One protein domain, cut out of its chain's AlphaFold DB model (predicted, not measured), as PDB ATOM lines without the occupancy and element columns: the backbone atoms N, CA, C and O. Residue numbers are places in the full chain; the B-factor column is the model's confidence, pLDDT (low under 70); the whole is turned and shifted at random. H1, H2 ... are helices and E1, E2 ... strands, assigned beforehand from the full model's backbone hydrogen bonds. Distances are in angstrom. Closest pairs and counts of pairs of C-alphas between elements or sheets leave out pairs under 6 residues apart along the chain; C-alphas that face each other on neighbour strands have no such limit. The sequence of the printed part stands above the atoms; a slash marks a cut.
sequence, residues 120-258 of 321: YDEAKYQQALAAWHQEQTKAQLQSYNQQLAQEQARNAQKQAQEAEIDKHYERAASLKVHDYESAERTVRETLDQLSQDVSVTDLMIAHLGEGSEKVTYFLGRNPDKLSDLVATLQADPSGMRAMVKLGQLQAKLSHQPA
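This is residues 120 to 258 of the 321 residues of an uncharacterized protein of Pseudomonadales bacterium (UniProt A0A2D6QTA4). One very long helix, H1, sticks out with its residues 122 to 157 as a bare arm from a compact head of five short helices, H2 to H6; H3 and H4 of the head pack on residues 161 to 172 of H1. Within the head most helices cross, while H5 and H6 fold back on each other as a hairpin. The printed part has 139 residues with six named helices and then one named strand, E1, which pairs with no named strand; the class is mostly helix. The whole is extended, with a radius of gyration of the C-alphas of 24.5 A and spans of 89 by 32 by 24 A, the arm making the length.

H1, residues 122 to 174, runs 78.0 A from C-alpha 122 at (-12.312, -74.996, 12.541) to C-alpha 174 at (35.020, -18.603, 38.182). H2 is residues 180 to 192, 17.7 A; H3 200 to 208, 12.1 A; H4 212 to 221, 14.2 A; H5 223 to 235, 18.2 A; H6 240 to 250, 15.1 A. E1, residues 253 to 257, 13.0 A, ends at C-alpha 257 (36.316, -5.282, 37.065).

H1 touches H3 with residues 161 to 168 alone, about perpendicular at 85 degrees; the closest C-alphas, of Glu 164 and Ala 206, are 5.2 A apart. H2 and H4 touch at 86 degrees, about perpendicular, closest at the C-alphas of Ala 183 and Gly 220, 4.0 A. H6 touches H4, closest at the C-alphas of Gln 250 and Val 215, 5.8 A. H5, with residues 229 to 233 alone, touches H6 in a helical hairpin at a shallow tilt of 25 degrees, opposite ways; the C-alphas of Thr 232 and Ala 242 are closest, 5.9 A. H6 and E1 meet only through their link. In H1 to H6 every O i to N i+4 pair is within hydrogen-bond range.

The C-alphas farthest apart, of Tyr 120 and Ala 258, are 90.4 A apart. The printed part has no cut and no long link. Residues 257 to 258 have pLDDT under 70.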
ATOM      1  N   TYR A 120     -17.704 -70.797  10.834       82.69
ATOM      2  CA  TYR A 120     -17.581 -72.054  11.593       82.69
ATOM      3  C   TYR A 120     -16.560 -73.065  11.027       82.69
ATOM      4  O   TYR A 120     -16.622 -74.255  11.336       82.69
ATOM      5  N   ASP A 121     -15.584 -72.610  10.236       88.50
ATOM      6  CA  ASP A 121     -14.474 -73.436   9.746       88.50
ATOM      7  C   ASP A 121     -13.370 -73.560  10.817       88.50
ATOM      8  O   ASP A 121     -12.614 -72.617  11.075       88.50
ATOM      9  N   GLU A 122     -13.263 -74.734  11.448       86.19
ATOM     10  CA  GLU A 122     -12.312 -74.996  12.541       86.19
ATOM     11  C   GLU A 122     -10.846 -74.766  12.140       86.19
ATOM     12  O   GLU A 122     -10.061 -74.235  12.931       86.19
ATOM     13  N   ALA A 123     -10.459 -75.125  10.912       88.56
ATOM     14  CA  ALA A 123      -9.073 -75.008  10.462       88.56
ATOM     15  C   ALA A 123      -8.673 -73.541  10.262       88.56
ATOM     16  O   ALA A 123      -7.583 -73.120  10.660       88.56
ATOM     17  N   LYS A 124      -9.572 -72.737   9.685       86.94
ATOM     18  CA  LYS A 124      -9.339 -71.299   9.514       86.94
ATOM     19  C   LYS A 124      -9.427 -70.545  10.839       86.94
ATOM     20  O   LYS A 124      -8.665 -69.603  11.039       86.94
ATOM     21  N   TYR A 125     -10.291 -70.976  11.759       87.06
ATOM     22  CA  TYR A 125     -10.371 -70.410  13.104       87.06
ATOM     23  C   TYR A 125      -9.044 -70.551  13.867       87.06
ATOM     24  O   TYR A 125      -8.541 -69.571  14.416       87.06
ATOM     25  N   GLN A 126      -8.425 -71.735  13.839       88.56
ATOM     26  CA  GLN A 126      -7.125 -71.962  14.484       88.56
ATOM     27  C   GLN A 126      -6.009 -71.094  13.881       88.56
ATOM     28  O   GLN A 126      -5.187 -70.544  14.616       88.56
ATOM     29  N   GLN A 127      -5.996 -70.920  12.554       89.81
ATOM     30  CA  GLN A 127      -5.042 -70.032  11.880       89.81
ATOM     31  C   GLN A 127      -5.265 -68.561  12.251       89.81
ATOM     32  O   GLN A 127      -4.301 -67.852  12.545       89.81
ATOM     33  N   ALA A 128      -6.523 -68.113  12.286       86.62
ATOM     34  CA  ALA A 128      -6.884 -66.754  12.677       86.62
ATOM     35  C   ALA A 128      -6.509 -66.462  14.138       86.62
ATOM     36  O   ALA A 128      -5.968 -65.396  14.424       86.62
ATOM     37  N   LEU A 129      -6.718 -67.415  15.054       89.44
ATOM     38  CA  LEU A 129      -6.263 -67.300  16.443       89.44
ATOM     39  C   LEU A 129      -4.740 -67.200  16.542       89.44
ATOM     40  O   LEU A 129      -4.230 -66.340  17.257       89.44
ATOM     41  N   ALA A 130      -4.000 -68.048  15.824       90.62
ATOM     42  CA  ALA A 130      -2.540 -68.004  15.835       90.62
ATOM     43  C   ALA A 130      -2.004 -66.659  15.311       90.62
ATOM     44  O   ALA A 130      -1.121 -66.068  15.934       90.62
ATOM     45  N   ALA A 131      -2.570 -66.148  14.213       89.88
ATOM     46  CA  ALA A 131      -2.234 -64.831  13.674       89.88
ATOM     47  C   ALA A 131      -2.571 -63.711  14.669       89.88
ATOM     48  O   ALA A 131      -1.733 -62.853  14.938       89.88
ATOM     49  N   TRP A 132      -3.750 -63.772  15.295       89.25
ATOM     50  CA  TRP A 132      -4.166 -62.816  16.318       89.25
ATOM     51  C   TRP A 132      -3.198 -62.780  17.503       89.25
ATOM     52  O   TRP A 132      -2.775 -61.700  17.912       89.25
ATOM     53  N   HIS A 133      -2.788 -63.941  18.026       90.19
ATOM     54  CA  HIS A 133      -1.801 -64.026  19.104       90.19
ATOM     55  C   HIS A 133      -0.441 -63.440  18.691       90.19
ATOM     56  O   HIS A 133       0.176 -62.725  19.478       90.19
ATOM     57  N   GLN A 134       0.018 -63.684  17.458       91.75
ATOM     58  CA  GLN A 134       1.254 -63.077  16.947       91.75
ATOM     59  C   GLN A 134       1.146 -61.549  16.851       91.75
ATOM     60  O   GLN A 134       2.085 -60.839  17.220       91.75
ATOM     61  N   GLU A 135       0.003 -61.034  16.399       89.38
ATOM     62  CA  GLU A 135      -0.273 -59.598  16.362       89.38
ATOM     63  C   GLU A 135      -0.331 -58.991  17.768       89.38
ATOM     64  O   GLU A 135       0.263 -57.931  17.974       89.38
ATOM     65  N   GLN A 136      -0.934 -59.679  18.751       88.69
ATOM     66  CA  GLN A 136      -0.908 -59.265  20.163       88.69
ATOM     67  C   GLN A 136       0.522 -59.094  20.658       88.69
ATOM     68  O   GLN A 136       0.893 -58.037  21.169       88.69
ATOM     69  N   THR A 137       1.338 -60.138  20.493       89.62
ATOM     70  CA  THR A 137       2.720 -60.136  20.969       89.62
ATOM     71  C   THR A 137       3.532 -59.046  20.279       89.62
ATOM     72  O   THR A 137       4.297 -58.341  20.937       89.62
ATOM     73  N   LYS A 138       3.340 -58.845  18.970       90.75
ATOM     74  CA  LYS A 138       4.015 -57.778  18.225       90.75
ATOM     75  C   LYS A 138       3.595 -56.390  18.710       90.75
ATOM     76  O   LYS A 138       4.467 -55.549  18.916       90.75
ATOM     77  N   ALA A 139       2.300 -56.155  18.920       86.69
ATOM     78  CA  ALA A 139       1.789 -54.881  19.420       86.69
ATOM     79  C   ALA A 139       2.300 -54.582  20.840       86.69
ATOM     80  O   ALA A 139       2.732 -53.463  21.115       86.69
ATOM     81  N   GLN A 140       2.329 -55.590  21.720       88.94
ATOM     82  CA  GLN A 140       2.873 -55.467  23.073       88.94
ATOM     83  C   GLN A 140       4.384 -55.194  23.071       88.94
ATOM     84  O   GLN A 140       4.865 -54.354  23.827       88.94
ATOM     85  N   LEU A 141       5.146 -55.860  22.197       91.62
ATOM     86  CA  LEU A 141       6.579 -55.602  22.053       91.62
ATOM     87  C   LEU A 141       6.843 -54.184  21.522       91.62
ATOM     88  O   LEU A 141       7.760 -53.506  21.980       91.62
ATOM     89  N   GLN A 142       6.038 -53.718  20.563       89.81
ATOM     90  CA  GLN A 142       6.144 -52.363  20.019       89.81
ATOM     91  C   GLN A 142       5.832 -51.294  21.069       89.81
ATOM     92  O   GLN A 142       6.581 -50.322  21.166       89.81
ATOM     93  N   SER A 143       4.776 -51.473  21.868       88.19
ATOM     94  CA  SER A 143       4.440 -50.525  22.935       88.19
ATOM     95  C   SER A 143       5.512 -50.498  24.024       88.19
ATOM     96  O   SER A 143       5.916 -49.414  24.439       88.19
ATOM     97  N   TYR A 144       6.044 -51.660  24.413       91.38
ATOM     98  CA  TYR A 144       7.153 -51.754  25.361       91.38
ATOM     99  C   TYR A 144       8.411 -51.040  24.847       91.38
ATOM    100  O   TYR A 144       8.965 -50.187  25.537       91.38
ATOM    101  N   ASN A 145       8.829 -51.310  23.606       92.38
ATOM    102  CA  ASN A 145       9.991 -50.647  23.007       92.38
ATOM    103  C   ASN A 145       9.789 -49.130  22.877       92.38
ATOM    104  O   ASN A 145      10.733 -48.366  23.061       92.38
ATOM    105  N   GLN A 146       8.570 -48.679  22.571       90.75
ATOM    106  CA  GLN A 146       8.254 -47.255  22.506       90.75
ATOM    107  C   GLN A 146       8.332 -46.592  23.888       90.75
ATOM    108  O   GLN A 146       8.884 -45.499  23.997       90.75
ATOM    109  N   GLN A 147       7.817 -47.244  24.933       91.62
ATOM    110  CA  GLN A 147       7.937 -46.763  26.311       91.62
ATOM    111  C   GLN A 147       9.402 -46.690  26.742       91.62
ATOM    112  O   GLN A 147       9.835 -45.647  27.223       91.62
ATOM    113  N   LEU A 148      10.178 -47.743  26.471       95.44
ATOM    114  CA  LEU A 148      11.606 -47.782  26.773       95.44
ATOM    115  C   LEU A 148      12.363 -46.650  26.063       95.44
ATOM    116  O   LEU A 148      13.164 -45.959  26.685       95.44
ATOM    117  N   ALA A 149      12.081 -46.409  24.779       94.56
ATOM    118  CA  ALA A 149      12.700 -45.318  24.028       94.56
ATOM    119  C   ALA A 149      12.320 -43.933  24.584       94.56
ATOM    120  O   ALA A 149      13.168 -43.044  24.661       94.56
ATOM    121  N   GLN A 150      11.063 -43.738  24.999       93.62
ATOM    122  CA  GLN A 150      10.619 -42.490  25.629       93.62
ATOM    123  C   GLN A 150      11.279 -42.268  26.992       93.62
ATOM    124  O   GLN A 150      11.675 -41.145  27.305       93.62
ATOM    125  N   GLU A 151      11.414 -43.320  27.796       95.06
ATOM    126  CA  GLU A 151      12.077 -43.261  29.095       95.06
ATOM    127  C   GLU A 151      13.571 -42.960  28.944       95.06
ATOM    128  O   GLU A 151      14.081 -42.048  29.590       95.06
ATOM    129  N   GLN A 152      14.252 -43.636  28.014       95.81
ATOM    130  CA  GLN A 152      15.649 -43.350  27.680       95.81
ATOM    131  C   GLN A 152      15.839 -41.903  27.216       95.81
ATOM    132  O   GLN A 152      16.756 -41.233  27.684       95.81
ATOM    133  N   ALA A 153      14.958 -41.390  26.350       94.38
ATOM    134  CA  ALA A 153      15.021 -40.002  25.896       94.38
ATOM    135  C   ALA A 153      14.815 -39.001  27.047       94.38
ATOM    136  O   ALA A 153      15.543 -38.015  27.138       94.38
ATOM    137  N   ARG A 154      13.865 -39.265  27.956       92.81
ATOM    138  CA  ARG A 154      13.650 -38.432  29.151       92.81
ATOM    139  C   ARG A 154      14.851 -38.456  30.088       92.81
ATOM    140  O   ARG A 154      15.257 -37.403  30.567       92.81
ATOM    141  N   ASN A 155      15.428 -39.629  30.334       95.19
ATOM    142  CA  ASN A 155      16.595 -39.765  31.201       95.19
ATOM    143  C   ASN A 155      17.820 -39.073  30.595       95.19
ATOM    144  O   ASN A 155      18.512 -38.348  31.302       95.19
ATOM    145  N   ALA A 156      18.037 -39.202  29.283       95.06
ATOM    146  CA  ALA A 156      19.096 -38.480  28.583       95.06
ATOM    147  C   ALA A 156      18.902 -36.955  28.656       95.06
ATOM    148  O   ALA A 156      19.866 -36.224  28.866       95.06
ATOM    149  N   GLN A 157      17.662 -36.465  28.532       91.31
ATOM    150  CA  GLN A 157      17.361 -35.040  28.687       91.31
ATOM    151  C   GLN A 157      17.651 -34.549  30.111       91.31
ATOM    152  O   GLN A 157      18.249 -33.488  30.263       91.31
ATOM    153  N   LYS A 158      17.268 -35.317  31.140       91.81
ATOM    154  CA  LYS A 158      17.567 -34.988  32.542       91.81
ATOM    155  C   LYS A 158      19.071 -34.933  32.803       91.81
ATOM    156  O   LYS A 158      19.547 -33.948  33.341       91.81
ATOM    157  N   GLN A 159      19.820 -35.928  32.329       95.00
ATOM    158  CA  GLN A 159      21.280 -35.951  32.465       95.00
ATOM    159  C   GLN A 159      21.947 -34.768  31.753       95.00
ATOM    160  O   GLN A 159      22.876 -34.168  32.282       95.00
ATOM    161  N   ALA A 160      21.469 -34.403  30.559       93.12
ATOM    162  CA  ALA A 160      21.968 -33.226  29.852       93.12
ATOM    163  C   ALA A 160      21.645 -31.922  30.601       93.12
ATOM    164  O   ALA A 160      22.467 -31.009  30.616       93.12
ATOM    165  N   GLN A 161      20.468 -31.844  31.227       92.44
ATOM    166  CA  GLN A 161      20.063 -30.713  32.055       92.44
ATOM    167  C   GLN A 161      20.958 -30.584  33.295       92.44
ATOM    168  O   GLN A 161      21.498 -29.509  33.537       92.44
ATOM    169  N   GLU A 162      21.156 -31.675  34.037       93.50
ATOM    170  CA  GLU A 162      22.035 -31.739  35.213       93.50
ATOM    171  C   GLU A 162      23.471 -31.327  34.859       93.50
ATOM    172  O   GLU A 162      24.040 -30.452  35.505       93.50
ATOM    173  N   ALA A 163      24.012 -31.845  33.753       95.38
ATOM    174  CA  ALA A 163      25.355 -31.491  33.301       95.38
ATOM    175  C   ALA A 163      25.518 -29.994  32.968       95.38
ATOM    176  O   ALA A 163      26.604 -29.441  33.147       95.38
ATOM    177  N   GLU A 164      24.477 -29.317  32.469       94.06
ATOM    178  CA  GLU A 164      24.541 -27.864  32.256       94.06
ATOM    179  C   GLU A 164      24.398 -27.051  33.543       94.06
ATOM    180  O   GLU A 164      24.972 -25.963  33.646       94.06
ATOM    181  N   ILE A 165      23.686 -27.582  34.535       94.25
ATOM    182  CA  ILE A 165      23.607 -26.981  35.868       94.25
ATOM    183  C   ILE A 165      24.978 -27.046  36.554       94.25
ATOM    184  O   ILE A 165      25.444 -26.030  37.070       94.25
ATOM    185  N   ASP A 166      25.674 -28.181  36.471       95.00
ATOM    186  CA  ASP A 166      27.029 -28.331  37.019       95.00
ATOM    187  C   ASP A 166      28.003 -27.325  36.387       95.00
ATOM    188  O   ASP A 166      28.664 -26.552  37.086       95.00
ATOM    189  N   LYS A 167      28.016 -27.230  35.050       95.50
ATOM    190  CA  LYS A 167      28.836 -26.241  34.325       95.50
ATOM    191  C   LYS A 167      28.486 -24.800  34.681       95.50
ATOM    192  O   LYS A 167      29.342 -23.919  34.595       95.50
ATOM    193  N   HIS A 168      27.226 -24.515  34.997       95.00
ATOM    194  CA  HIS A 168      26.820 -23.195  35.471       95.00
ATOM    195  C   HIS A 168      27.470 -22.867  36.816       95.00
ATOM    196  O   HIS A 168      27.983 -21.761  36.965       95.00
ATOM    197  N   TYR A 169      27.525 -23.816  37.753       94.06
ATOM    198  CA  TYR A 169      28.199 -23.604  39.036       94.06
ATOM    199  C   TYR A 169      29.713 -23.472  38.904       94.06
ATOM    200  O   TYR A 169      30.305 -22.615  39.559       94.06
ATOM    201  N   GLU A 170      30.338 -24.233  38.006       94.62
ATOM    202  CA  GLU A 170      31.758 -24.056  37.681       94.62
ATOM    203  C   GLU A 170      32.041 -22.635  37.156       94.62
ATOM    204  O   GLU A 170      32.981 -21.966  37.597       94.62
ATOM    205  N   ARG A 171      31.187 -22.128  36.256       93.19
ATOM    206  CA  ARG A 171      31.282 -20.755  35.736       93.19
ATOM    207  C   ARG A 171      31.001 -19.708  36.811       93.19
ATOM    208  O   ARG A 171      31.732 -18.722  36.889       93.19
ATOM    209  N   ALA A 172      30.002 -19.923  37.661       92.62
ATOM    210  CA  ALA A 172      29.688 -19.037  38.777       92.62
ATOM    211  C   ALA A 172      30.866 -18.914  39.754       92.62
ATOM    212  O   ALA A 172      31.253 -17.802  40.115       92.62
ATOM    213  N   ALA A 173      31.510 -20.032  40.099       89.94
ATOM    214  CA  ALA A 173      32.713 -20.035  40.926       89.94
ATOM    215  C   ALA A 173      33.869 -19.260  40.266       89.94
ATOM    216  O   ALA A 173      34.605 -18.534  40.936       89.94
ATOM    217  N   SER A 174      34.002 -19.348  38.935       89.88
ATOM    218  CA  SER A 174      35.020 -18.603  38.182       89.88
ATOM    219  C   SER A 174      34.788 -17.085  38.142       89.88
ATOM    220  O   SER A 174      35.740 -16.330  37.943       89.88
ATOM    221  N   LEU A 175      33.547 -16.632  38.369       86.38
ATOM    222  CA  LEU A 175      33.147 -15.225  38.327       86.38
ATOM    223  C   LEU A 175      33.686 -14.416  39.526       86.38
ATOM    224  O   LEU A 175      33.775 -13.194  39.436       86.38
ATOM    225  N   LYS A 176      34.056 -15.088  40.631       85.50
ATOM    226  CA  LYS A 176      34.633 -14.492  41.857       85.50
ATOM    227  C   LYS A 176      33.812 -13.333  42.444       85.50
ATOM    228  O   LYS A 176      34.365 -12.336  42.902       85.50
ATOM    229  N   VAL A 177      32.488 -13.469  42.449       85.38
ATOM    230  CA  VAL A 177      31.576 -12.472  43.027       85.38
ATOM    231  C   VAL A 177      31.128 -12.924  44.413       85.38
ATOM    232  O   VAL A 177      30.683 -14.055  44.582       85.38
ATOM    233  N   HIS A 178      31.259 -12.050  45.414       83.88
ATOM    234  CA  HIS A 178      31.053 -12.409  46.822       83.88
ATOM    235  C   HIS A 178      29.594 -12.748  47.169       83.88
ATOM    236  O   HIS A 178      29.345 -13.634  47.980       83.88
ATOM    237  N   ASP A 179      28.626 -12.071  46.554       90.19
ATOM    238  CA  ASP A 179      27.195 -12.196  46.848       90.19
ATOM    239  C   ASP A 179      26.445 -13.069  45.829       90.19
ATOM    240  O   ASP A 179      25.245 -12.902  45.614       90.19
ATOM    241  N   TYR A 180      27.140 -14.011  45.183       92.38
ATOM    242  CA  TYR A 180      26.514 -14.878  44.184       92.38
ATOM    243  C   TYR A 180      25.412 -15.762  44.779       92.38
ATOM    244  O   TYR A 180      24.295 -15.785  44.269       92.38
ATOM    245  N   GLU A 181      25.702 -16.449  45.887       92.25
ATOM    246  CA  GLU A 181      24.761 -17.384  46.515       92.25
ATOM    247  C   GLU A 181      23.478 -16.688  46.991       92.25
ATOM    248  O   GLU A 181      22.386 -17.242  46.875       92.25
ATOM    249  N   SER A 182      23.579 -15.454  47.498       92.69
ATOM    250  CA  SER A 182      22.408 -14.682  47.931       92.69
ATOM    251  C   SER A 182      21.579 -14.184  46.744       92.69
ATOM    252  O   SER A 182      20.345 -14.249  46.786       92.69
ATOM    253  N   ALA A 183      22.236 -13.735  45.669       92.44
ATOM    254  CA  ALA A 183      21.570 -13.350  44.429       92.44
ATOM    255  C   ALA A 183      20.834 -14.547  43.802       92.44
ATOM    256  O   ALA A 183      19.647 -14.443  43.488       92.44
ATOM    257  N   GLU A 184      21.492 -15.703  43.691       93.88
ATOM    258  CA  GLU A 184      20.889 -16.937  43.181       93.88
ATOM    259  C   GLU A 184      19.712 -17.390  44.043       93.88
ATOM    260  O   GLU A 184      18.649 -17.713  43.511       93.88
ATOM    261  N   ARG A 185      19.866 -17.380  45.370       94.06
ATOM    262  CA  ARG A 185      18.796 -17.760  46.295       94.06
ATOM    263  C   ARG A 185      17.537 -16.925  46.077       94.06
ATOM    264  O   ARG A 185      16.447 -17.481  46.007       94.06
ATOM    265  N   THR A 186      17.694 -15.617  45.890       93.81
ATOM    266  CA  THR A 186      16.578 -14.705  45.593       93.81
ATOM    267  C   THR A 186      15.872 -15.085  44.286       93.81
ATOM    268  O   THR A 186      14.640 -15.105  44.209       93.81
ATOM    269  N   VAL A 187      16.636 -15.430  43.246       94.06
ATOM    270  CA  VAL A 187      16.076 -15.887  41.964       94.06
ATOM    271  C   VAL A 187      15.337 -17.214  42.131       94.06
ATOM    272  O   VAL A 187      14.192 -17.322  41.701       94.06
ATOM    273  N   ARG A 188      15.937 -18.196  42.811       93.75
ATOM    274  CA  ARG A 188      15.314 -19.502  43.062       93.75
ATOM    275  C   ARG A 188      14.023 -19.387  43.844       93.75
ATOM    276  O   ARG A 188      12.999 -19.913  43.421       93.75
ATOM    277  N   GLU A 189      14.049 -18.649  44.948       92.56
ATOM    278  CA  GLU A 189      12.874 -18.457  45.793       92.56
ATOM    279  C   GLU A 189      11.720 -17.824  45.008       92.56
ATOM    280  O   GLU A 189      10.580 -18.236  45.179       92.56
ATOM    281  N   THR A 190      11.990 -16.872  44.113       91.75
ATOM    282  CA  THR A 190      10.932 -16.204  43.333       91.75
ATOM    283  C   THR A 190      10.437 -17.014  42.135       91.75
ATOM    284  O   THR A 190       9.234 -17.018  41.868       91.75
ATOM    285  N   LEU A 191      11.324 -17.689  41.399       90.38
ATOM    286  CA  LEU A 191      10.955 -18.437  40.194       90.38
ATOM    287  C   LEU A 191      10.362 -19.804  40.513       90.38
ATOM    288  O   LEU A 191       9.377 -20.193  39.886       90.38
ATOM    289  N   ASP A 192      10.896 -20.513  41.504       89.50
ATOM    290  CA  ASP A 192      10.412 -21.852  41.844       89.50
ATOM    291  C   ASP A 192       9.070 -21.787  42.599       89.50
ATOM    292  O   ASP A 192       8.284 -22.727  42.558       89.50
ATOM    293  N   GLN A 193       8.706 -20.630  43.170       89.56
ATOM    294  CA  GLN A 193       7.334 -20.371  43.638       89.56
ATOM    295  C   GLN A 193       6.291 -20.403  42.510       89.56
ATOM    296  O   GLN A 193       5.103 -20.600  42.777       89.56
ATOM    297  N   LEU A 194       6.697 -20.199  41.252       86.56
ATOM    298  CA  LEU A 194       5.773 -20.148  40.123       86.56
ATOM    299  C   LEU A 194       5.284 -21.538  39.693       86.56
ATOM    300  O   LEU A 194       4.233 -21.648  39.063       86.56
ATOM    301  N   SER A 195       6.036 -22.601  39.987       81.44
ATOM    302  CA  SER A 195       5.711 -23.972  39.581       81.44
ATOM    303  C   SER A 195       6.092 -24.962  40.676       81.44
ATOM    304  O   SER A 195       7.253 -25.076  41.034       81.44
ATOM    305  N   GLN A 196       5.112 -25.713  41.186       75.88
ATOM    306  CA  GLN A 196       5.325 -26.654  42.297       75.88
ATOM    307  C   GLN A 196       6.068 -27.934  41.881       75.88
ATOM    308  O   GLN A 196       6.748 -28.535  42.705       75.88
ATOM    309  N   ASP A 197       5.945 -28.343  40.616       73.75
ATOM    310  CA  ASP A 197       6.452 -29.639  40.143       73.75
ATOM    311  C   ASP A 197       7.860 -29.576  39.536       73.75
ATOM    312  O   ASP A 197       8.515 -30.608  39.391       73.75
ATOM    313  N   VAL A 198       8.324 -28.393  39.118       80.44
ATOM    314  CA  VAL A 198       9.578 -28.244  38.364       80.44
ATOM    315  C   VAL A 198      10.301 -26.974  38.796       80.44
ATOM    316  O   VAL A 198       9.696 -25.903  38.781       80.44
ATOM    317  N   SER A 199      11.601 -27.081  39.107       87.00
ATOM    318  CA  SER A 199      12.445 -25.899  39.314       87.00
ATOM    319  C   SER A 199      12.576 -25.141  37.992       87.00
ATOM    320  O   SER A 199      13.215 -25.587  37.032       87.00
ATOM    321  N   VAL A 200      11.910 -23.989  37.929       89.69
ATOM    322  CA  VAL A 200      11.932 -23.088  36.772       89.69
ATOM    323  C   VAL A 200      13.336 -22.524  36.598       89.69
ATOM    324  O   VAL A 200      13.785 -22.311  35.470       89.69
ATOM    325  N   THR A 201      14.043 -22.329  37.710       91.44
ATOM    326  CA  THR A 201      15.417 -21.835  37.716       91.44
ATOM    327  C   THR A 201      16.370 -22.827  37.052       91.44
ATOM    328  O   THR A 201      17.159 -22.435  36.195       91.44
ATOM    329  N   ASP A 202      16.248 -24.118  37.355       92.38
ATOM    330  CA  ASP A 202      17.096 -25.153  36.754       92.38
ATOM    331  C   ASP A 202      16.822 -25.322  35.249       92.38
ATOM    332  O   ASP A 202      17.750 -25.484  34.452       92.38
ATOM    333  N   LEU A 203      15.555 -25.215  34.825       90.81
ATOM    334  CA  LEU A 203      15.202 -25.168  33.400       90.81
ATOM    335  C   LEU A 203      15.795 -23.938  32.708       90.81
ATOM    336  O   LEU A 203      16.290 -24.032  31.583       90.81
ATOM    337  N   MET A 204      15.746 -22.778  33.368       91.81
ATOM    338  CA  MET A 204      16.338 -21.544  32.861       91.81
ATOM    339  C   MET A 204      17.843 -21.710  32.652       91.81
ATOM    340  O   MET A 204      18.336 -21.416  31.565       91.81
ATOM    341  N   ILE A 205      18.558 -22.212  33.658       93.31
ATOM    342  CA  ILE A 205      20.010 -22.415  33.608       93.31
ATOM    343  C   ILE A 205      20.387 -23.344  32.449       93.31
ATOM    344  O   ILE A 205      21.246 -22.992  31.637       93.31
ATOM    345  N   ALA A 206      19.706 -24.485  32.327       92.75
ATOM    346  CA  ALA A 206      20.011 -25.474  31.300       92.75
ATOM    347  C   ALA A 206      19.706 -24.995  29.874       92.75
ATOM    348  O   ALA A 206      20.436 -25.325  28.942       92.75
ATOM    349  N   HIS A 207      18.647 -24.203  29.679       90.50
ATOM    350  CA  HIS A 207      18.314 -23.667  28.358       90.50
ATOM    351  C   HIS A 207      19.185 -22.482  27.938       90.50
ATOM    352  O   HIS A 207      19.392 -22.283  26.741       90.50
ATOM    353  N   LEU A 208      19.672 -21.692  28.895       90.50
ATOM    354  CA  LEU A 208      20.473 -20.504  28.606       90.50
ATOM    355  C   LEU A 208      21.949 -20.847  28.341       90.50
ATOM    356  O   LEU A 208      22.603 -20.157  27.559       90.50
ATOM    357  N   GLY A 209      22.451 -21.941  28.927       90.75
ATOM    358  CA  GLY A 209      23.804 -22.438  28.678       90.75
ATOM    359  C   GLY A 209      24.873 -21.471  29.190       90.75
ATOM    360  O   GLY A 209      24.811 -21.036  30.337       90.75
ATOM    361  N   GLU A 210      25.874 -21.147  28.368       90.00
ATOM    362  CA  GLU A 210      26.986 -20.248  28.723       90.00
ATOM    363  C   GLU A 210      26.507 -18.825  29.060       90.00
ATOM    364  O   GLU A 210      25.747 -18.238  28.308       90.00
ATOM    365  N   GLY A 211      26.961 -18.212  30.154       89.56
ATOM    366  CA  GLY A 211      26.499 -16.885  30.578       89.56
ATOM    367  C   GLY A 211      25.234 -16.909  31.440       89.56
ATOM    368  O   GLY A 211      24.794 -15.848  31.893       89.56
ATOM    369  N   SER A 212      24.670 -18.091  31.716       93.38
ATOM    370  CA  SER A 212      23.604 -18.257  32.707       93.38
ATOM    371  C   SER A 212      24.004 -17.756  34.095       93.38
ATOM    372  O   SER A 212      23.187 -17.116  34.745       93.38
ATOM    373  N   GLU A 213      25.266 -17.910  34.502       93.62
ATOM    374  CA  GLU A 213      25.784 -17.416  35.784       93.62
ATOM    375  C   GLU A 213      25.662 -15.892  35.884       93.62
ATOM    376  O   GLU A 213      25.242 -15.339  36.902       93.62
ATOM    377  N   LYS A 214      25.941 -15.190  34.779       93.19
ATOM    378  CA  LYS A 214      25.864 -13.729  34.747       93.19
ATOM    379  C   LYS A 214      24.426 -13.250  34.823       93.19
ATOM    380  O   LYS A 214      24.129 -12.265  35.496       93.19
ATOM    381  N   VAL A 215      23.540 -13.950  34.124       93.56
ATOM    382  CA  VAL A 215      22.110 -13.646  34.095       93.56
ATOM    383  C   VAL A 215      21.477 -13.893  35.457       93.56
ATOM    384  O   VAL A 215      20.787 -13.006  35.954       93.56
ATOM    385  N   THR A 216      21.748 -15.039  36.083       94.00
ATOM    386  CA  THR A 216      21.252 -15.375  37.423       94.00
ATOM    387  C   THR A 216      21.691 -14.327  38.441       94.00
ATOM    388  O   THR A 216      20.852 -13.770  39.149       94.00
ATOM    389  N   TYR A 217      22.977 -13.968  38.447       93.75
ATOM    390  CA  TYR A 217      23.485 -12.922  39.330       93.75
ATOM    391  C   TYR A 217      22.814 -11.561  39.082       93.75
ATOM    392  O   TYR A 217      22.328 -10.913  40.010       93.75
ATOM    393  N   PHE A 218      22.736 -11.132  37.816       92.94
ATOM    394  CA  PHE A 218      22.117  -9.859  37.451       92.94
ATOM    395  C   PHE A 218      20.639  -9.796  37.852       92.94
ATOM    396  O   PHE A 218      20.182  -8.758  38.332       92.94
ATOM    397  N   LEU A 219      19.886 -10.883  37.671       93.75
ATOM    398  CA  LEU A 219      18.480 -10.961  38.071       93.75
ATOM    399  C   LEU A 219      18.320 -10.916  39.592       93.75
ATOM    400  O   LEU A 219      17.434 -10.214  40.075       93.75
ATOM    401  N   GLY A 220      19.193 -11.593  40.341       92.75
ATOM    402  CA  GLY A 220      19.172 -11.560  41.805       92.75
ATOM    403  C   GLY A 220      19.461 -10.171  42.375       92.75
ATOM    404  O   GLY A 220      18.845  -9.761  43.354       92.75
ATOM    405  N   ARG A 221      20.336  -9.401  41.718       92.25
ATOM    406  CA  ARG A 221      20.674  -8.030  42.131       92.25
ATOM    407  C   ARG A 221      19.670  -6.973  41.657       92.25
ATOM    408  O   ARG A 221      19.641  -5.873  42.203       92.25
ATOM    409  N   ASN A 222      18.828  -7.299  40.672       92.19
ATOM    410  CA  ASN A 222      17.830  -6.397  40.091       92.19
ATOM    411  C   ASN A 222      16.402  -6.963  40.232       92.19
ATOM    412  O   ASN A 222      15.873  -7.546  39.275       92.19
ATOM    413  N   PRO A 223      15.721  -6.732  41.372       91.44
ATOM    414  CA  PRO A 223      14.387  -7.289  41.627       91.44
ATOM    415  C   PRO A 223      13.323  -6.812  40.620       91.44
ATOM    416  O   PRO A 223      12.398  -7.554  40.287       91.44
ATOM    417  N   ASP A 224      13.471  -5.611  40.054       92.50
ATOM    418  CA  ASP A 224      12.567  -5.089  39.021       92.50
ATOM    419  C   ASP A 224      12.611  -5.930  37.734       92.50
ATOM    420  O   ASP A 224      11.592  -6.155  37.080       92.50
ATOM    421  N   LYS A 225      13.794  -6.435  37.362       91.94
ATOM    422  CA  LYS A 225      13.964  -7.283  36.172       91.94
ATOM    423  C   LYS A 225      13.460  -8.699  36.424       91.94
ATOM    424  O   LYS A 225      12.861  -9.298  35.533       91.94
ATOM    425  N   LEU A 226      13.661  -9.203  37.639       93.00
ATOM    426  CA  LEU A 226      13.136 -10.490  38.084       93.00
ATOM    427  C   LEU A 226      11.599 -10.493  38.104       93.00
ATOM    428  O   LEU A 226      10.979 -11.422  37.595       93.00
ATOM    429  N   SER A 227      10.969  -9.419  38.585       92.19
ATOM    430  CA  SER A 227       9.505  -9.292  38.570       92.19
ATOM    431  C   SER A 227       8.916  -9.166  37.155       92.19
ATOM    432  O   SER A 227       7.900  -9.803  36.875       92.19
ATOM    433  N   ASP A 228       9.562  -8.442  36.225       92.31
ATOM    434  CA  ASP A 228       9.165  -8.443  34.801       92.31
ATOM    435  C   ASP A 228       9.274  -9.849  34.187       92.31
ATOM    436  O   ASP A 228       8.426 -10.260  33.388       92.31
ATOM    437  N   LEU A 229      10.291 -10.624  34.578       91.75
ATOM    438  CA  LEU A 229      10.438 -12.005  34.131       91.75
ATOM    439  C   LEU A 229       9.302 -12.894  34.652       91.75
ATOM    440  O   LEU A 229       8.676 -13.592  33.854       91.75
ATOM    441  N   VAL A 230       8.979 -12.811  35.945       92.44
ATOM    442  CA  VAL A 230       7.843 -13.529  36.551       92.44
ATOM    443  C   VAL A 230       6.531 -13.151  35.859       92.44
ATOM    444  O   VAL A 230       5.777 -14.032  35.450       92.44
ATOM    445  N   ALA A 231       6.283 -11.857  35.638       92.50
ATOM    446  CA  ALA A 231       5.098 -11.389  34.921       92.50
ATOM    447  C   ALA A 231       5.051 -11.922  33.477       92.50
ATOM    448  O   ALA A 231       3.987 -12.283  32.970       92.50
ATOM    449  N   THR A 232       6.206 -12.013  32.811       91.00
ATOM    450  CA  THR A 232       6.307 -12.571  31.456       91.00
ATOM    451  C   THR A 232       6.007 -14.071  31.441       91.00
ATOM    452  O   THR A 232       5.289 -14.522  30.550       91.00
ATOM    453  N   LEU A 233       6.514 -14.830  32.416       89.38
ATOM    454  CA  LEU A 233       6.244 -16.265  32.558       89.38
ATOM    455  C   LEU A 233       4.769 -16.539  32.883       89.38
ATOM    456  O   LEU A 233       4.174 -17.445  32.312       89.38
ATOM    457  N   GLN A 234       4.145 -15.715  33.726       89.00
ATOM    458  CA  GLN A 234       2.709 -15.806  34.013       89.00
ATOM    459  C   GLN A 234       1.843 -15.486  32.786       89.00
ATOM    460  O   GLN A 234       0.800 -16.104  32.577       89.00
ATOM    461  N   ALA A 235       2.264 -14.521  31.963       89.69
ATOM    462  CA  ALA A 235       1.541 -14.130  30.755       89.69
ATOM    463  C   ALA A 235       1.724 -15.109  29.582       89.69
ATOM    464  O   ALA A 235       0.892 -15.133  28.670       89.69
ATOM    465  N   ASP A 236       2.815 -15.879  29.562       87.50
ATOM    466  CA  ASP A 236       3.142 -16.832  28.504       87.50
ATOM    467  C   ASP A 236       3.427 -18.230  29.079       87.50
ATOM    468  O   ASP A 236       4.576 -18.529  29.409       87.50
ATOM    469  N   PRO A 237       2.417 -19.124  29.103       79.38
ATOM    470  CA  PRO A 237       2.577 -20.497  29.585       79.38
ATOM    471  C   PRO A 237       3.630 -21.309  28.822       79.38
ATOM    472  O   PRO A 237       4.079 -22.340  29.309       79.38
ATOM    473  N   SER A 238       4.006 -20.882  27.609       83.75
ATOM    474  CA  SER A 238       5.046 -21.560  26.831       83.75
ATOM    475  C   SER A 238       6.466 -21.208  27.278       83.75
ATOM    476  O   SER A 238       7.411 -21.858  26.840       83.75
ATOM    477  N   GLY A 239       6.644 -20.153  28.083       84.88
ATOM    478  CA  GLY A 239       7.951 -19.667  28.536       84.88
ATOM    479  C   GLY A 239       8.851 -19.092  27.433       84.88
ATOM    480  O   GLY A 239       9.891 -18.506  27.733       84.88
ATOM    481  N   MET A 240       8.464 -19.182  26.155       88.31
ATOM    482  CA  MET A 240       9.313 -18.789  25.026       88.31
ATOM    483  C   MET A 240       9.646 -17.297  25.042       88.31
ATOM    484  O   MET A 240      10.779 -16.911  24.753       88.31
ATOM    485  N   ARG A 241       8.686 -16.434  25.401       88.25
ATOM    486  CA  ARG A 241       8.951 -14.990  25.512       88.25
ATOM    487  C   ARG A 241       9.960 -14.671  26.609       88.25
ATOM    488  O   ARG A 241      10.807 -13.803  26.401       88.25
ATOM    489  N   ALA A 242       9.877 -15.365  27.743       90.19
ATOM    490  CA  ALA A 242      10.833 -15.211  28.831       90.19
ATOM    491  C   ALA A 242      12.234 -15.652  28.380       90.19
ATOM    492  O   ALA A 242      13.183 -14.890  28.541       90.19
ATOM    493  N   MET A 243      12.349 -16.792  27.690       90.50
ATOM    494  CA  MET A 243      13.625 -17.280  27.147       90.50
ATOM    495  C   MET A 243      14.258 -16.314  26.140       90.50
ATOM    496  O   MET A 243      15.453 -16.041  26.207       90.50
ATOM    497  N   VAL A 244      13.470 -15.724  25.235       91.06
ATOM    498  CA  VAL A 244      13.989 -14.719  24.289       91.06
ATOM    499  C   VAL A 244      14.494 -13.474  25.022       91.06
ATOM    500  O   VAL A 244      15.552 -12.951  24.673       91.06
ATOM    501  N   LYS A 245      13.763 -12.992  26.037       90.75
ATOM    502  CA  LYS A 245      14.213 -11.862  26.867       90.75
ATOM    503  C   LYS A 245      15.518 -12.194  27.596       90.75
ATOM    504  O   LYS A 245      16.429 -11.372  27.589       90.75
ATOM    505  N   LEU A 246      15.616 -13.389  28.177       92.38
ATOM    506  CA  LEU A 246      16.815 -13.867  28.864       92.38
ATOM    507  C   LEU A 246      18.019 -13.949  27.926       92.38
ATOM    508  O   LEU A 246      19.071 -13.426  28.267       92.38
ATOM    509  N   GLY A 247      17.860 -14.498  26.718       91.25
ATOM    510  CA  GLY A 247      18.943 -14.547  25.730       91.25
ATOM    511  C   GLY A 247      19.395 -13.155  25.268       91.25
ATOM    512  O   GLY A 247      20.584 -12.902  25.083       91.25
ATOM    513  N   GLN A 248      18.467 -12.199  25.139       90.62
ATOM    514  CA  GLN A 248      18.823 -10.799  24.871       90.62
ATOM    515  C   GLN A 248      19.560 -10.143  26.039       90.62
ATOM    516  O   GLN A 248      20.398  -9.271  25.815       90.62
ATOM    517  N   LEU A 249      19.214 -10.513  27.271       90.94
ATOM    518  CA  LEU A 249      19.853 -10.014  28.480       90.94
ATOM    519  C   LEU A 249      21.268 -10.591  28.594       90.94
ATOM    520  O   LEU A 249      22.213  -9.821  28.704       90.94
ATOM    521  N   GLN A 250      21.423 -11.906  28.440       90.88
ATOM    522  CA  GLN A 250      22.701 -12.617  28.370       90.88
ATOM    523  C   GLN A 250      23.667 -11.963  27.375       90.88
ATOM    524  O   GLN A 250      24.806 -11.677  27.725       90.88
ATOM    525  N   ALA A 251      23.196 -11.645  26.163       88.31
ATOM    526  CA  ALA A 251      24.012 -11.006  25.130       88.31
ATOM    527  C   ALA A 251      24.487  -9.583  25.487       88.31
ATOM    528  O   ALA A 251      25.431  -9.092  24.875       88.31
ATOM    529  N   LYS A 252      23.824  -8.907  26.434       88.56
ATOM    530  CA  LYS A 252      24.150  -7.540  26.875       88.56
ATOM    531  C   LYS A 252      24.939  -7.496  28.178       88.56
ATOM    532  O   LYS A 252      25.358  -6.415  28.580       88.56
ATOM    533  N   LEU A 253      25.084  -8.613  28.886       87.94
ATOM    534  CA  LEU A 253      25.827  -8.629  30.139       87.94
ATOM    535  C   LEU A 253      27.321  -8.746  29.858       87.94
ATOM    536  O   LEU A 253      27.786  -9.701  29.234       87.94
ATOM    537  N   SER A 254      28.074  -7.786  30.381       82.81
ATOM    538  CA  SER A 254      29.530  -7.787  30.343       82.81
ATOM    539  C   SER A 254      30.078  -8.035  31.745       82.81
ATOM    540  O   SER A 254      29.547  -7.525  32.731       82.81
ATOM    541  N   HIS A 255      31.140  -8.832  31.833       81.12
ATOM    542  CA  HIS A 255      31.885  -9.032  33.070       81.12
ATOM    543  C   HIS A 255      33.024  -8.014  33.097       81.12
ATOM    544  O   HIS A 255      33.907  -8.064  32.240       81.12
ATOM    545  N   GLN A 256      32.966  -7.062  34.024       76.25
ATOM    546  CA  GLN A 256      33.946  -5.985  34.135       76.25
ATOM    547  C   GLN A 256      34.523  -5.948  35.553       76.25
ATOM    548  O   GLN A 256      33.820  -6.305  36.500       76.25
ATOM    549  N   PRO A 257      35.790  -5.528  35.729       67.38
ATOM    550  CA  PRO A 257      36.316  -5.282  37.065       67.38
ATOM    551  C   PRO A 257      35.438  -4.230  37.747       67.38
ATOM    552  O   PRO A 257      35.072  -3.225  37.127       67.38
ATOM    553  N   ALA A 258      35.073  -4.475  39.004       67.44
ATOM    554  CA  ALA A 258      34.221  -3.585  39.771       67.44
ATOM    555  C   ALA A 258      34.848  -2.192  39.779       67.44
ATOM    556  O   ALA A 258      36.039  -2.004  40.065       67.44
TER     557      ALA A 258